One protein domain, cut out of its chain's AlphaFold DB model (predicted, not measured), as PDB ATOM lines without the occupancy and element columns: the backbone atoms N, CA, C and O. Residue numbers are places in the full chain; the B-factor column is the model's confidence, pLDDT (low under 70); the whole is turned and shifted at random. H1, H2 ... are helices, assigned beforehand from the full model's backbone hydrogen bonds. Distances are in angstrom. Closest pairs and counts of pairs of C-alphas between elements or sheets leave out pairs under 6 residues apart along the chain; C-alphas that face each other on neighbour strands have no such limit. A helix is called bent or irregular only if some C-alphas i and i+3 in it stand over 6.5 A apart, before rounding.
ATOM      1  N   LYS A   5      18.748 101.125   9.423       93.12
ATOM      2  CA  LYS A   5      19.729 100.572   8.484       93.12
ATOM      3  C   LYS A   5      20.467  99.372   9.080       93.12
ATOM      4  O   LYS A   5      20.630  98.364   8.399       93.12
ATOM      5  N   GLU A   6      20.900  99.463  10.337       93.00
ATOM      6  CA  GLU A   6      21.583  98.356  11.021       93.00
ATOM      7  C   GLU A   6      20.650  97.172  11.249       93.00
ATOM      8  O   GLU A   6      21.043  96.031  11.016       93.00
ATOM      9  N   LEU A   7      19.407  97.440  11.659       95.19
ATOM     10  CA  LEU A   7      18.412  96.396  11.885       95.19
ATOM     11  C   LEU A   7      18.028  95.688  10.583       95.19
ATOM     12  O   LEU A   7      17.956  94.463  10.558       95.19
ATOM     13  N   THR A   8      17.848  96.440   9.495       94.56
ATOM     14  CA  THR A   8      17.556  95.883   8.166       94.56
ATOM     15  C   THR A   8      18.716  95.020   7.680       94.56
ATOM     16  O   THR A   8      18.507  93.874   7.296       94.56
ATOM     17  N   LEU A   9      19.954  95.518   7.781       93.81
ATOM     18  CA  LEU A   9      21.139  94.762   7.374       93.81
ATOM     19  C   LEU A   9      21.295  93.463   8.177       93.81
ATOM     20  O   LEU A   9      21.568  92.409   7.605       93.81
ATOM     21  N   ALA A  10      21.106  93.526   9.496       92.81
ATOM     22  CA  ALA A  10      21.195  92.359  10.365       92.81
ATOM     23  C   ALA A  10      20.039  91.369  10.162       92.81
ATOM     24  O   ALA A  10      20.235  90.175  10.359       92.81
ATOM     25  N   ARG A  11      18.854  91.831   9.753       93.88
ATOM     26  CA  ARG A  11      17.727  90.964   9.384       93.88
ATOM     27  C   ARG A  11      17.974  90.254   8.053       93.88
ATOM     28  O   ARG A  11      17.735  89.057   7.958       93.88
ATOM     29  N   ASP A  12      18.450  90.983   7.047       92.94
ATOM     30  CA  ASP A  12      18.595  90.470   5.678       92.94
ATOM     31  C   ASP A  12      19.864  89.612   5.522       92.94
ATOM     32  O   ASP A  12      19.899  88.651   4.751       92.94
ATOM     33  N   HIS A  13      20.913  89.927   6.289       91.38
ATOM     34  CA  HIS A  13      22.202  89.232   6.258       91.38
ATOM     35  C   HIS A  13      22.734  88.909   7.668       91.38
ATOM     36  O   HIS A  13      23.854  89.316   8.008       91.38
ATOM     37  N   PRO A  14      21.991  88.154   8.499       89.50
ATOM     38  CA  PRO A  14      22.320  87.960   9.912       89.50
ATOM     39  C   PRO A  14      23.692  87.317  10.101       89.50
ATOM     40  O   PRO A  14      24.521  87.843  10.839       89.50
ATOM     41  N   ARG A  15      23.988  86.243   9.356       88.44
ATOM     42  CA  ARG A  15      25.255  85.503   9.479       88.44
ATOM     43  C   ARG A  15      26.460  86.326   9.044       88.44
ATOM     44  O   ARG A  15      27.434  86.444   9.776       88.44
ATOM     45  N   GLY A  16      26.401  86.883   7.833       90.38
ATOM     46  CA  GLY A  16      27.519  87.645   7.274       90.38
ATOM     47  C   GLY A  16      27.837  88.889   8.102       90.38
ATOM     48  O   GLY A  16      28.994  89.299   8.184       90.38
ATOM     49  N   THR A  17      26.819  89.475   8.733       91.00
ATOM     50  CA  THR A  17      26.998  90.610   9.637       91.00
ATOM     51  C   THR A  17      27.558  90.154  10.983       91.00
ATOM     52  O   THR A  17      28.566  90.710  11.404       91.00
ATOM     53  N   GLU A  18      27.015  89.087  11.587       93.19
ATOM     54  CA  GLU A  18      27.530  88.514  12.842       93.19
ATOM     55  C   GLU A  18      29.010  88.164  12.733       93.19
ATOM     56  O   GLU A  18      29.819  88.631  13.528       93.19
ATOM     57  N   GLN A  19      29.385  87.400  11.708       92.25
ATOM     58  CA  GLN A  19      30.759  86.955  11.520       92.25
ATOM     59  C   GLN A  19      31.712  88.140  11.355       92.25
ATOM     60  O   GLN A  19      32.765  88.166  11.984       92.25
ATOM     61  N   ARG A  20      31.352  89.146  10.548       92.81
ATOM     62  CA  ARG A  20      32.205  90.322  10.335       92.81
ATOM     63  C   ARG A  20      32.366  91.151  11.607       92.81
ATOM     64  O   ARG A  20      33.463  91.629  11.875       92.81
ATOM     65  N   THR A  21      31.290  91.318  12.369       94.38
ATOM     66  CA  THR A  21      31.291  92.114  13.598       94.38
ATOM     67  C   THR A  21      32.003  91.399  14.744       94.38
ATOM     68  O   THR A  21      32.730  92.036  15.496       94.38
ATOM     69  N   LEU A  22      31.815  90.085  14.880       95.75
ATOM     70  CA  LEU A  22      32.261  89.320  16.043       95.75
ATOM     71  C   LEU A  22      33.561  88.537  15.840       95.75
ATOM     72  O   LEU A  22      34.176  88.148  16.834       95.75
ATOM     73  N   ALA A  23      34.016  88.312  14.602       95.19
ATOM     74  CA  ALA A  23      35.261  87.579  14.344       95.19
ATOM     75  C   ALA A  23      36.482  88.133  15.107       95.19
ATOM     76  O   ALA A  23      37.212  87.315  15.676       95.19
ATOM     77  N   PRO A  24      36.700  89.464  15.204       97.06
ATOM     78  CA  PRO A  24      37.817  90.014  15.979       97.06
ATOM     79  C   PRO A  24      37.747  89.691  17.479       97.06
ATOM     80  O   PRO A  24      38.767  89.666  18.159       97.06
ATOM     81  N   TYR A  25      36.551  89.401  17.996       97.44
ATOM     82  CA  TYR A  25      36.268  89.258  19.424       97.44
ATOM     83  C   TYR A  25      36.089  87.804  19.867       97.44
ATOM     84  O   TYR A  25      35.587  87.541  20.958       97.44
ATOM     85  N   ARG A  26      36.518  86.828  19.053       96.00
ATOM     86  CA  ARG A  26      36.311  85.397  19.329       96.00
ATOM     87  C   ARG A  26      36.814  84.960  20.708       96.00
ATOM     88  O   ARG A  26      36.147  84.160  21.354       96.00
ATOM     89  N   ALA A  27      37.953  85.474  21.176       97.19
ATOM     90  CA  ALA A  27      38.451  85.170  22.520       97.19
ATOM     91  C   ALA A  27      37.486  85.677  23.609       97.19
ATOM     92  O   ALA A  27      37.070  84.910  24.472       97.19
ATOM     93  N   ALA A  28      37.049  86.933  23.502       98.06
ATOM     94  CA  ALA A  28      36.104  87.552  24.429       98.06
ATOM     95  C   ALA A  28      34.717  86.892  24.424       98.06
ATOM     96  O   ALA A  28      34.034  86.903  25.441       98.06
ATOM     97  N   LEU A  29      34.295  86.296  23.307       97.00
ATOM     98  CA  LEU A  29      33.036  85.545  23.218       97.00
ATOM     99  C   LEU A  29      33.095  84.169  23.893       97.00
ATOM    100  O   LEU A  29      32.050  83.586  24.155       97.00
ATOM    101  N   ASN A  30      34.294  83.651  24.172       96.75
ATOM    102  CA  ASN A  30      34.485  82.362  24.845       96.75
ATOM    103  C   ASN A  30      34.978  82.505  26.293       96.75
ATOM    104  O   ASN A  30      34.864  81.556  27.063       96.75
ATOM    105  N   ASP A  31      35.514  83.667  26.675       98.06
ATOM    106  CA  ASP A  31      36.062  83.911  28.007       98.06
ATOM    107  C   ASP A  31      35.722  85.321  28.513       98.06
ATOM    108  O   ASP A  31      36.096  86.339  27.925       98.06
ATOM    109  N   LEU A  32      35.051  85.377  29.666       98.25
ATOM    110  CA  LEU A  32      34.687  86.625  30.330       98.25
ATOM    111  C   LEU A  32      35.907  87.407  30.835       98.25
ATOM    112  O   LEU A  32      35.834  88.626  30.951       98.25
ATOM    113  N   ALA A  33      37.024  86.746  31.165       98.12
ATOM    114  CA  ALA A  33      38.261  87.450  31.508       98.12
ATOM    115  C   ALA A  33      38.819  88.198  30.290       98.12
ATOM    116  O   ALA A  33      39.096  89.391  30.395       98.12
ATOM    117  N   ALA A  34      38.894  87.532  29.133       98.44
ATOM    118  CA  ALA A  34      39.276  88.161  27.870       98.44
ATOM    119  C   ALA A  34      38.317  89.294  27.465       98.44
ATOM    120  O   ALA A  34      38.767  90.331  26.988       98.44
ATOM    121  N   TYR A  35      37.011  89.134  27.702       98.62
ATOM    122  CA  TYR A  35      36.028  90.202  27.503       98.62
ATOM    123  C   TYR A  35      36.307  91.419  28.394       98.62
ATOM    124  O   TYR A  35      36.326  92.553  27.917       98.62
ATOM    125  N   ALA A  36      36.521  91.197  29.694       97.88
ATOM    126  CA  ALA A  36      36.617  92.270  30.679       97.88
ATOM    127  C   ALA A  36      37.833  93.189  30.469       97.88
ATOM    128  O   ALA A  36      37.779  94.363  30.828       97.88
ATOM    129  N   VAL A  37      38.905  92.671  29.859       97.81
ATOM    130  CA  VAL A  37      40.130  93.436  29.568       97.81
ATOM    131  C   VAL A  37      40.100  94.176  28.224       97.81
ATOM    132  O   VAL A  37      41.041  94.908  27.923       97.81
ATOM    133  N   LEU A  38      39.050  94.007  27.410       98.25
ATOM    134  CA  LEU A  38      38.889  94.753  26.157       98.25
ATOM    135  C   LEU A  38      38.790  96.263  26.403       98.25
ATOM    136  O   LEU A  38      38.372  96.712  27.471       98.25
ATOM    137  N   SER A  39      39.101  97.058  25.376       98.12
ATOM    138  CA  SER A  39      38.812  98.493  25.393       98.12
ATOM    139  C   SER A  39      37.297  98.748  25.468       98.12
ATOM    140  O   SER A  39      36.495  97.902  25.069       98.12
ATOM    141  N   ILE A  40      36.882  99.930  25.942       97.19
ATOM    142  CA  ILE A  40      35.455 100.309  25.951       97.19
ATOM    143  C   ILE A  40      34.873 100.241  24.532       97.19
ATOM    144  O   ILE A  40      33.785  99.707  24.351       97.19
ATOM    145  N   ALA A  41      35.621 100.709  23.529       97.56
ATOM    146  CA  ALA A  41      35.178 100.711  22.137       97.56
ATOM    147  C   ALA A  41      34.920  99.292  21.599       97.56
ATOM    148  O   ALA A  41      33.921  99.059  20.920       97.56
ATOM    149  N   ASP A  42      35.782  98.332  21.939       98.31
ATOM    150  CA  ASP A  42      35.608  96.936  21.529       98.31
ATOM    151  C   ASP A  42      34.437  96.270  22.249       98.31
ATOM    152  O   ASP A  42      33.637  95.567  21.629       98.31
ATOM    153  N   ARG A  43      34.280  96.535  23.551       98.38
ATOM    154  CA  ARG A  43      33.104  96.070  24.292       98.38
ATOM    155  C   ARG A  43      31.815  96.649  23.715       98.38
ATOM    156  O   ARG A  43      30.844  95.918  23.539       98.38
ATOM    157  N   ASP A  44      31.815  97.925  23.338       97.94
ATOM    158  CA  ASP A  44      30.663  98.588  22.721       97.94
ATOM    159  C   ASP A  44      30.276  97.974  21.375       97.94
ATOM    160  O   ASP A  44      29.083  97.886  21.077       97.94
ATOM    161  N   ALA A  45      31.237  97.486  20.587       97.62
ATOM    162  CA  ALA A  45      30.937  96.749  19.362       97.62
ATOM    163  C   ALA A  45      30.141  95.462  19.655       97.62
ATOM    164  O   ALA A  45      29.138  95.187  18.985       97.62
ATOM    165  N   ILE A  46      30.527  94.711  20.693       98.19
ATOM    166  CA  ILE A  46      29.835  93.480  21.108       98.19
ATOM    167  C   ILE A  46      28.461  93.806  21.715       98.19
ATOM    168  O   ILE A  46      27.461  93.205  21.318       98.19
ATOM    169  N   VAL A  47      28.381  94.793  22.618       98.25
ATOM    170  CA  VAL A  47      27.121  95.268  23.227       98.25
ATOM    171  C   VAL A  47      26.139  95.716  22.148       98.25
ATOM    172  O   VAL A  47      24.963  95.340  22.169       98.25
ATOM    173  N   ARG A  48      26.610  96.498  21.170       97.69
ATOM    174  CA  ARG A  48      25.782  96.984  20.065       97.69
ATOM    175  C   ARG A  48      25.262  95.829  19.218       97.69
ATOM    176  O   ARG A  48      24.074  95.821  18.895       97.69
ATOM    177  N   TRP A  49      26.101  94.845  18.897       97.62
ATOM    178  CA  TRP A  49      25.660  93.658  18.162       97.62
ATOM    179  C   TRP A  49      24.621  92.844  18.942       97.62
ATOM    180  O   TRP A  49      23.585  92.473  18.392       97.62
ATOM    181  N   ALA A  50      24.834  92.633  20.242       97.94
ATOM    182  CA  ALA A  50      23.881  91.947  21.108       97.94
ATOM    183  C   ALA A  50      22.519  92.658  21.161       97.94
ATOM    184  O   ALA A  50      21.472  92.011  21.068       97.94
ATOM    185  N   ALA A  51      22.521  93.991  21.233       98.00
ATOM    186  CA  ALA A  51      21.306  94.797  21.185       98.00
ATOM    187  C   ALA A  51      20.583  94.676  19.830       98.00
ATOM    188  O   ALA A  51      19.365  94.512  19.801       98.00
ATOM    189  N   ILE A  52      21.327  94.695  18.714       97.31
ATOM    190  CA  ILE A  52      20.780  94.457  17.367       97.31
ATOM    191  C   ILE A  52      20.124  93.078  17.293       97.31
ATOM    192  O   ILE A  52      19.007  92.965  16.795       97.31
ATOM    193  N   ARG A  53      20.770  92.035  17.822       96.06
ATOM    194  CA  ARG A  53      20.228  90.669  17.816       96.06
ATOM    195  C   ARG A  53      18.946  90.544  18.630       96.06
ATOM    196  O   ARG A  53      18.000  89.932  18.141       96.06
ATOM    197  N   CYS A  54      18.885  91.166  19.810       97.00
ATOM    198  CA  CYS A  54      17.651  91.229  20.600       97.00
ATOM    199  C   CYS A  54      16.533  91.924  19.810       97.00
ATOM    200  O   CYS A  54      15.468  91.348  19.620       97.00
ATOM    201  N   ALA A  55      16.808  93.108  19.251       96.75
ATOM    202  CA  ALA A  55      15.820  93.861  18.481       96.75
ATOM    203  C   ALA A  55      15.346  93.116  17.221       96.75
ATOM    204  O   ALA A  55      14.162  93.151  16.898       96.75
ATOM    205  N   VAL A  56      16.244  92.433  16.505       95.38
ATOM    206  CA  VAL A  56      15.906  91.659  15.301       95.38
ATOM    207  C   VAL A  56      15.055  90.433  15.642       95.38
ATOM    208  O   VAL A  56      14.074  90.171  14.942       95.38
ATOM    209  N   ARG A  57      15.370  89.725  16.734       95.56
ATOM    210  CA  ARG A  57      14.521  88.645  17.256       95.56
ATOM    211  C   ARG A  57      13.133  89.180  17.609       95.56
ATOM    212  O   ARG A  57      12.145  88.642  17.125       95.56
ATOM    213  N   ASP A  58      13.060  90.238  18.409       94.94
ATOM    214  CA  ASP A  58      11.790  90.724  18.964       94.94
ATOM    215  C   ASP A  58      10.875  91.336  17.893       94.94
ATOM    216  O   ASP A  58       9.658  91.180  17.955       94.94
ATOM    217  N   ARG A  59      11.447  92.006  16.885       95.19
ATOM    218  CA  ARG A  59      10.677  92.673  15.821       95.19
ATOM    219  C   ARG A  59      10.344  91.772  14.637       95.19
ATOM    220  O   ARG A  59       9.325  91.992  13.991       95.19
ATOM    221  N   TYR A  60      11.217  90.820  14.306       93.19
ATOM    222  CA  TYR A  60      11.123  90.055  13.054       93.19
ATOM    223  C   TYR A  60      11.121  88.536  13.254       93.19
ATOM    224  O   TYR A  60      11.025  87.807  12.272       93.19
ATOM    225  N   GLY A  61      11.263  88.039  14.487       91.38
ATOM    226  CA  GLY A  61      11.350  86.604  14.775       91.38
ATOM    227  C   GLY A  61      12.635  85.943  14.266       91.38
ATOM    228  O   GLY A  61      12.724  84.718  14.244       91.38
ATOM    229  N   VAL A  62      13.633  86.728  13.842       90.31
ATOM    230  CA  VAL A  62      14.882  86.205  13.273       90.31
ATOM    231  C   VAL A  62      15.899  85.958  14.392       90.31
ATOM    232  O   VAL A  62      16.517  86.879  14.932       90.31
ATOM    233  N   ASP A  63      16.097  84.688  14.731       91.25
ATOM    234  CA  ASP A  63      17.082  84.230  15.716       91.25
ATOM    235  C   ASP A  63      17.813  82.969  15.219       91.25
ATOM    236  O   ASP A  63      17.736  82.619  14.039       91.25
ATOM    237  N   ARG A  64      18.556  82.290  16.100       84.94
ATOM    238  CA  ARG A  64      19.125  80.975  15.806       84.94
ATOM    239  C   ARG A  64      18.021  79.982  15.438       84.94
ATOM    240  O   ARG A  64      17.168  79.664  16.260       84.94
ATOM    241  N   ASP A  65      18.147  79.395  14.254       81.19
ATOM    242  CA  ASP A  65      17.422  78.190  13.867       81.19
ATOM    243  C   ASP A  65      18.249  76.952  14.243       81.19
ATOM    244  O   ASP A  65      19.351  76.742  13.733       81.19
ATOM    245  N   ALA A  66      17.735  76.143  15.171       74.00
ATOM    246  CA  ALA A  66      18.405  74.928  15.631       74.00
ATOM    247  C   ALA A  66      18.402  73.797  14.587       74.00
ATOM    248  O   ALA A  66      19.216  72.881  14.697       74.00
ATOM    249  N   SER A  67      17.521  73.860  13.583       77.25
ATOM    250  CA  SER A  67      17.455  72.887  12.488       77.25
ATOM    251  C   SER A  67      18.474  73.167  11.376       77.25
ATOM    252  O   SER A  67      18.785  72.284  10.575       77.25
ATOM    253  N   ASN A  68      19.054  74.371  11.360       72.75
ATOM    254  CA  ASN A  68      20.085  74.760  10.412       72.75
ATOM    255  C   ASN A  68      21.484  74.376  10.931       72.75
ATOM    256  O   ASN A  68      22.035  75.004  11.835       72.75
ATOM    257  N   LEU A  69      22.068  73.333  10.335       68.31
ATOM    258  CA  LEU A  69      23.353  72.754  10.748       68.31
ATOM    259  C   LEU A  69      24.584  73.516  10.218       68.31
ATOM    260  O   LEU A  69      25.704  73.231  10.637       68.31
ATOM    261  N   ALA A  70      24.405  74.480   9.311       65.31
ATOM    262  CA  ALA A  70      25.491  75.117   8.561       65.31
ATOM    263  C   ALA A  70      26.123  76.334   9.272       65.31
ATOM    264  O   ALA A  70      26.410  77.332   8.618       65.31
ATOM    265  N   GLU A  71      26.376  76.226  10.581       62.88
ATOM    266  CA  GLU A  71      26.865  77.287  11.488       62.88
ATOM    267  C   GLU A  71      25.736  78.179  12.042       62.88
ATOM    268  O   GLU A  71      25.338  79.169  11.417       62.88
ATOM    269  N   PRO A  72      25.189  77.834  13.222       75.19
ATOM    270  CA  PRO A  72      24.075  78.566  13.795       75.19
ATOM    271  C   PRO A  72      24.516  79.940  14.300       75.19
ATOM    272  O   PRO A  72      25.551  80.063  14.956       75.19
ATOM    273  N   LEU A  73      23.669  80.947  14.071       85.31
ATOM    274  CA  LEU A  73      23.768  82.236  14.758       85.31
ATOM    275  C   LEU A  73      23.886  82.021  16.268       85.31
ATOM    276  O   LEU A  73      23.269  81.101  16.826       85.31
ATOM    277  N   ILE A  74      24.594  82.917  16.949       91.81
ATOM    278  CA  ILE A  74      24.505  82.973  18.406       91.81
ATOM    279  C   ILE A  74      23.052  83.359  18.763       91.81
ATOM    280  O   ILE A  74      22.535  84.359  18.239       91.81
ATOM    281  N   PRO A  75      22.358  82.587  19.628       94.50
ATOM    282  CA  PRO A  75      21.030  82.963  20.098       94.50
ATOM    283  C   PRO A  75      21.072  84.333  20.768       94.50
ATOM    284  O   PRO A  75      21.959  84.589  21.588       94.50
ATOM    285  N   ALA A  76      20.095  85.194  20.481       96.00
ATOM    286  CA  ALA A  76      20.077  86.550  21.033       96.00
ATOM    287  C   ALA A  76      20.115  86.551  22.574       96.00
ATOM    288  O   ALA A  76      20.834  87.344  23.178       96.00
ATOM    289  N   ALA A  77      19.402  85.614  23.212       95.75
ATOM    290  CA  ALA A  77      19.400  85.460  24.668       95.75
ATOM    291  C   ALA A  77      20.773  85.041  25.224       95.75
ATOM    292  O   ALA A  77      21.234  85.602  26.216       95.75
ATOM    293  N   THR A  78      21.455  84.099  24.565       96.19
ATOM    294  CA  THR A  78      22.805  83.663  24.955       96.19
ATOM    295  C   THR A  78      23.805  84.807  24.831       96.19
ATOM    296  O   THR A  78      24.580  85.048  25.753       96.19
ATOM    297  N   LEU A  79      23.756  85.549  23.721       97.00
ATOM    298  CA  LEU A  79      24.643  86.687  23.499       97.00
ATOM    299  C   LEU A  79      24.396  87.809  24.520       97.00
ATOM    300  O   LEU A  79      25.350  88.377  25.047       97.00
ATOM    301  N   ARG A  80      23.129  88.100  24.843       98.12
ATOM    302  CA  ARG A  80      22.759  89.073  25.882       98.12
ATOM    303  C   ARG A  80      23.320  88.685  27.249       98.12
ATOM    304  O   ARG A  80      23.961  89.513  27.893       98.12
ATOM    305  N   ALA A  81      23.109  87.440  27.675       97.94
ATOM    306  CA  ALA A  81      23.605  86.949  28.958       97.94
ATOM    307  C   ALA A  81      25.138  87.034  29.043       97.94
ATOM    308  O   ALA A  81      25.677  87.466  30.062       97.94
ATOM    309  N   HIS A  82      25.835  86.691  27.954       98.25
ATOM    310  CA  HIS A  82      27.292  86.806  27.865       98.25
ATOM    311  C   HIS A  82      27.772  88.250  28.022       98.25
ATOM    312  O   HIS A  82      28.678  88.515  28.808       98.25
ATOM    313  N   VAL A  83      27.137  89.191  27.317       98.19
ATOM    314  CA  VAL A  83      27.456  90.620  27.425       98.19
ATOM    315  C   VAL A  83      27.238  91.128  28.846       98.19
ATOM    316  O   VAL A  83      28.125  91.776  29.391       98.19
ATOM    317  N   LEU A  84      26.108  90.804  29.481       98.31
ATOM    318  CA  LEU A  84      25.847  91.228  30.859       98.31
ATOM    319  C   LEU A  84      26.900  90.682  31.827       98.31
ATOM    320  O   LEU A  84      27.456  91.443  32.613       98.31
ATOM    321  N   ALA A  85      27.237  89.394  31.725       98.19
ATOM    322  CA  ALA A  85      28.269  88.787  32.560       98.19
ATOM    323  C   ALA A  85      29.656  89.418  32.328       98.19
ATOM    324  O   ALA A  85      30.394  89.674  33.282       98.19
ATOM    325  N   GLY A  86      30.006  89.693  31.069       98.31
ATOM    326  CA  GLY A  86      31.277  90.308  30.692       98.31
ATOM    327  C   GLY A  86      31.398  91.753  31.174       98.31
ATOM    328  O   GLY A  86      32.420  92.128  31.751       98.31
ATOM    329  N   GLU A  87      30.346  92.553  31.001       98.44
ATOM    330  CA  GLU A  87      30.296  93.932  31.490       98.44
ATOM    331  C   GLU A  87      30.297  93.991  33.013       98.44
ATOM    332  O   GLU A  87      31.009  94.811  33.585       98.44
ATOM    333  N   SER A  88      29.574  93.094  33.690       98.00
ATOM    334  CA  SER A  88      29.606  93.026  35.154       98.00
ATOM    335  C   SER A  88      30.999  92.678  35.674       98.00
ATOM    336  O   SER A  88      31.461  93.240  36.665       98.00
ATOM    337  N   LYS A  89      31.721  91.793  34.974       98.06
ATOM    338  CA  LYS A  89      33.113  91.486  35.309       98.06
ATOM    339  C   LYS A  89      34.040  92.681  35.082       98.06
ATOM    340  O   LYS A  89      34.907  92.919  35.916       98.06
ATOM    341  N   ALA A  90      33.854  93.434  33.996       97.75
ATOM    342  CA  ALA A  90      34.627  94.646  33.723       97.75
ATOM    343  C   ALA A  90      34.356  95.762  34.747       97.75
ATOM    344  O   ALA A  90      35.286  96.448  35.161       97.75
ATOM    345  N   ALA A  91      33.098  95.931  35.163       96.69
ATOM    346  CA  ALA A  91      32.678  96.934  36.142       96.69
ATOM    347  C   ALA A  91      33.011  96.543  37.596       96.69
ATOM    348  O   ALA A  91      33.033  97.395  38.480       96.69
ATOM    349  N   GLY A  92      33.253  95.257  37.866       96.88
ATOM    350  CA  GLY A  92      33.470  94.739  39.221       96.88
ATOM    351  C   GLY A  92      32.191  94.624  40.060       96.88
ATOM    352  O   GLY A  92      32.263  94.302  41.244       96.88
ATOM    353  N   HIS A  93      31.020  94.856  39.466       95.44
ATOM    354  CA  HIS A  93      29.718  94.682  40.103       95.44
ATOM    355  C   HIS A  93      28.660  94.231  39.088       95.44
ATOM    356  O   HIS A  93      28.834  94.358  37.880       95.44
ATOM    357  N   GLY A  94      27.560  93.665  39.587       92.94
ATOM    358  CA  GLY A  94      26.495  93.096  38.762       92.94
ATOM    359  C   GLY A  94      25.395  94.084  38.374       92.94
ATOM    360  O   GLY A  94      25.223  95.127  39.005       92.94
ATOM    361  N   VAL A  95      24.591  93.693  37.383       92.38
ATOM    362  CA  VAL A  95      23.248  94.235  37.133       92.38
ATOM    363  C   VAL A  95      22.280  93.078  36.885       92.38
ATOM    364  O   VAL A  95      22.650  92.079  36.269       92.38
ATOM    365  N   ALA A  96      21.048  93.192  37.382       91.44
ATOM    366  CA  ALA A  96      20.005  92.220  37.076       91.44
ATOM    367  C   ALA A  96      19.494  92.438  35.645       91.44
ATOM    368  O   ALA A  96      19.230  93.575  35.250       91.44
ATOM    369  N   ASP A  97      19.341  91.351  34.887       94.19
ATOM    370  CA  ASP A  97      18.659  91.412  33.598       94.19
ATOM    371  C   ASP A  97      17.152  91.576  33.827       94.19
ATOM    372  O   ASP A  97      16.482  90.660  34.300       94.19
ATOM    373  N   ASP A  98      16.629  92.755  33.507       91.69
ATOM    374  CA  ASP A  98      15.207  93.101  33.598       91.69
ATOM    375  C   ASP A  98      14.483  92.973  32.243       91.69
ATOM    376  O   ASP A  98      13.329  93.372  32.111       91.69
ATOM    377  N   GLY A  99      15.159  92.433  31.221       91.12
ATOM    378  CA  GLY A  99      14.625  92.312  29.864       91.12
ATOM    379  C   GLY A  99      14.526  93.639  29.104       91.12
ATOM    380  O   GLY A  99      14.080  93.639  27.959       91.12
ATOM    381  N   SER A 100      14.961  94.757  29.695       93.06
ATOM    382  CA  SER A 100      14.957  96.065  29.035       93.06
ATOM    383  C   SER A 100      16.008  96.167  27.924       93.06
ATOM    384  O   SER A 100      16.840  95.272  27.712       93.06
ATOM    385  N   ASP A 101      15.995  97.287  27.202       94.62
ATOM    386  CA  ASP A 101      16.986  97.577  26.174       94.62
ATOM    387  C   ASP A 101      18.417  97.438  26.716       94.62
ATOM    388  O   ASP A 101      18.810  98.060  27.706       94.62
ATOM    389  N   LEU A 102      19.229  96.634  26.021       96.56
ATOM    390  CA  LEU A 102      20.568  96.278  26.492       96.56
ATOM    391  C   LEU A 102      21.497  97.494  26.599       96.56
ATOM    392  O   LEU A 102      22.265  97.596  27.546       96.56
ATOM    393  N   ILE A 103      21.436  98.427  25.644       96.81
ATOM    394  CA  ILE A 103      22.343  99.587  25.620       96.81
ATOM    395  C   ILE A 103      22.136 100.489  26.856       96.81
ATOM    396  O   ILE A 103      23.118 100.735  27.557       96.81
ATOM    397  N   PRO A 104      20.909 100.954  27.182       95.75
ATOM    398  CA  PRO A 104      20.648 101.666  28.435       95.75
ATOM    399  C   PRO A 104      21.016 100.868  29.691       95.75
ATOM    400  O   PRO A 104      21.546 101.438  30.643       95.75
ATOM    401  N   LEU A 105      20.776  99.552  29.692       96.44
ATOM    402  CA  LEU A 105      21.118  98.684  30.819       96.44
ATOM    403  C   LEU A 105      22.631  98.653  31.086       96.44
ATOM    404  O   LEU A 105      23.052  98.808  32.232       96.44
ATOM    405  N   ILE A 106      23.444  98.509  30.034       97.12
ATOM    406  CA  ILE A 106      24.909  98.552  30.133       97.12
ATOM    407  C   ILE A 106      25.407  99.947  30.517       97.12
ATOM    408  O   ILE A 106      26.337 100.053  31.310       97.12
ATOM    409  N   ALA A 107      24.780 101.015  30.016       95.06
ATOM    410  CA  ALA A 107      25.118 102.373  30.441       95.06
ATOM    411  C   ALA A 107      24.929 102.545  31.959       95.06
ATOM    412  O   ALA A 107      25.854 102.971  32.640       95.06
ATOM    413  N   ARG A 108      23.787 102.101  32.508       94.38
ATOM    414  CA  ARG A 108      23.521 102.108  33.958       94.38
ATOM    415  C   ARG A 108      24.523 101.264  34.749       94.38
ATOM    416  O   ARG A 108      24.898 101.642  35.851       94.38
ATOM    417  N   LEU A 109      24.929 100.115  34.210       95.31
ATOM    418  CA  LEU A 109      25.924  99.252  34.845       95.31
ATOM    419  C   LEU A 109      27.304  99.922  34.931       95.31
ATOM    420  O   LEU A 109      28.049  99.630  35.854       95.31
ATOM    421  N   ARG A 110      27.664 100.793  33.988       94.50
ATOM    422  CA  ARG A 110      28.992 101.424  33.955       94.50
ATOM    423  C   ARG A 110      29.100 102.707  34.790       94.50
ATOM    424  O   ARG A 110      30.226 103.130  35.042       94.50
ATOM    425  N   GLY A 111      27.972 103.262  35.248       84.75
ATOM    426  CA  GLY A 111      27.904 104.521  36.003       84.75
ATOM    427  C   GLY A 111      27.648 105.719  35.106       84.75
ATOM    428  O   GLY A 111      28.566 106.087  34.342       84.75
TER     429      GLY A 111
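What this domain is: This is residues 5 to 111 of the 111 residues of an uncharacterized protein of Chloroflexi bacterium (UniProt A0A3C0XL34). The long helix H4 runs through the middle; H5 and H6 pack beside it, making a triangle of three roughly aligned helices. The kinked H2 crosses H4, H1 packs on H4's later part, and the short H3 packs on H5. The printed part has 107 residues with six named helices, H1 to H6 in chain order, and no named strand. It is all helix and compact, with a radius of gyration of the C-alphas of 13.4 A and spans of 37 by 27 by 25 A.

How they stand to each other: H1, residues 5 to 12, touches residues 52 to 60 of H4, residues 40 to 60, at a steep tilt of 59 degrees; the closest C-alphas, Arg 11 and Val 56, are 6.2 A apart. H2, residues 14 to 30, is irregular, with a kink of 87 degrees near residue 24, and touches H4 with residues 18 to 25 alone; C-alphas 22 and 46 are closest, 7.0 A. H3, residues 32 to 36, touches H5, residues 76 to 91, closest at C-alphas 36 and 90, 4.3 A. H4 and H5 form a helical hairpin at a shallow tilt of 27 degrees, closest at C-alphas 53 and 76, 5.2 A. H6, residues 102 to 110, touches H5 at 14 degrees, a shallow tilt, the same way, closest at C-alphas 91 and 110, 6.2 A. H6 is apart from H1, H2 and H3. Every O i to N i+4 pair is within hydrogen-bond range in H1, H3, H4, H5 and H6, and 9 of 13 in H2.

Where its parts are: H1 begins at C-alpha 5 (19.729, 100.572, 8.484). H2 is 20.1 A long, H4 29.4 A and H5 22.2 A. H6 ends at C-alpha 110 (28.992, 101.424, 33.955).

The domain as a whole: The C-alphas of Leu 69 and Gly 111 are farthest apart, 40.8 A. The printed part has no cut. The link from H4 to H5, residues 61 to 75, is long. Residues 69 to 71 have pLDDT under 70.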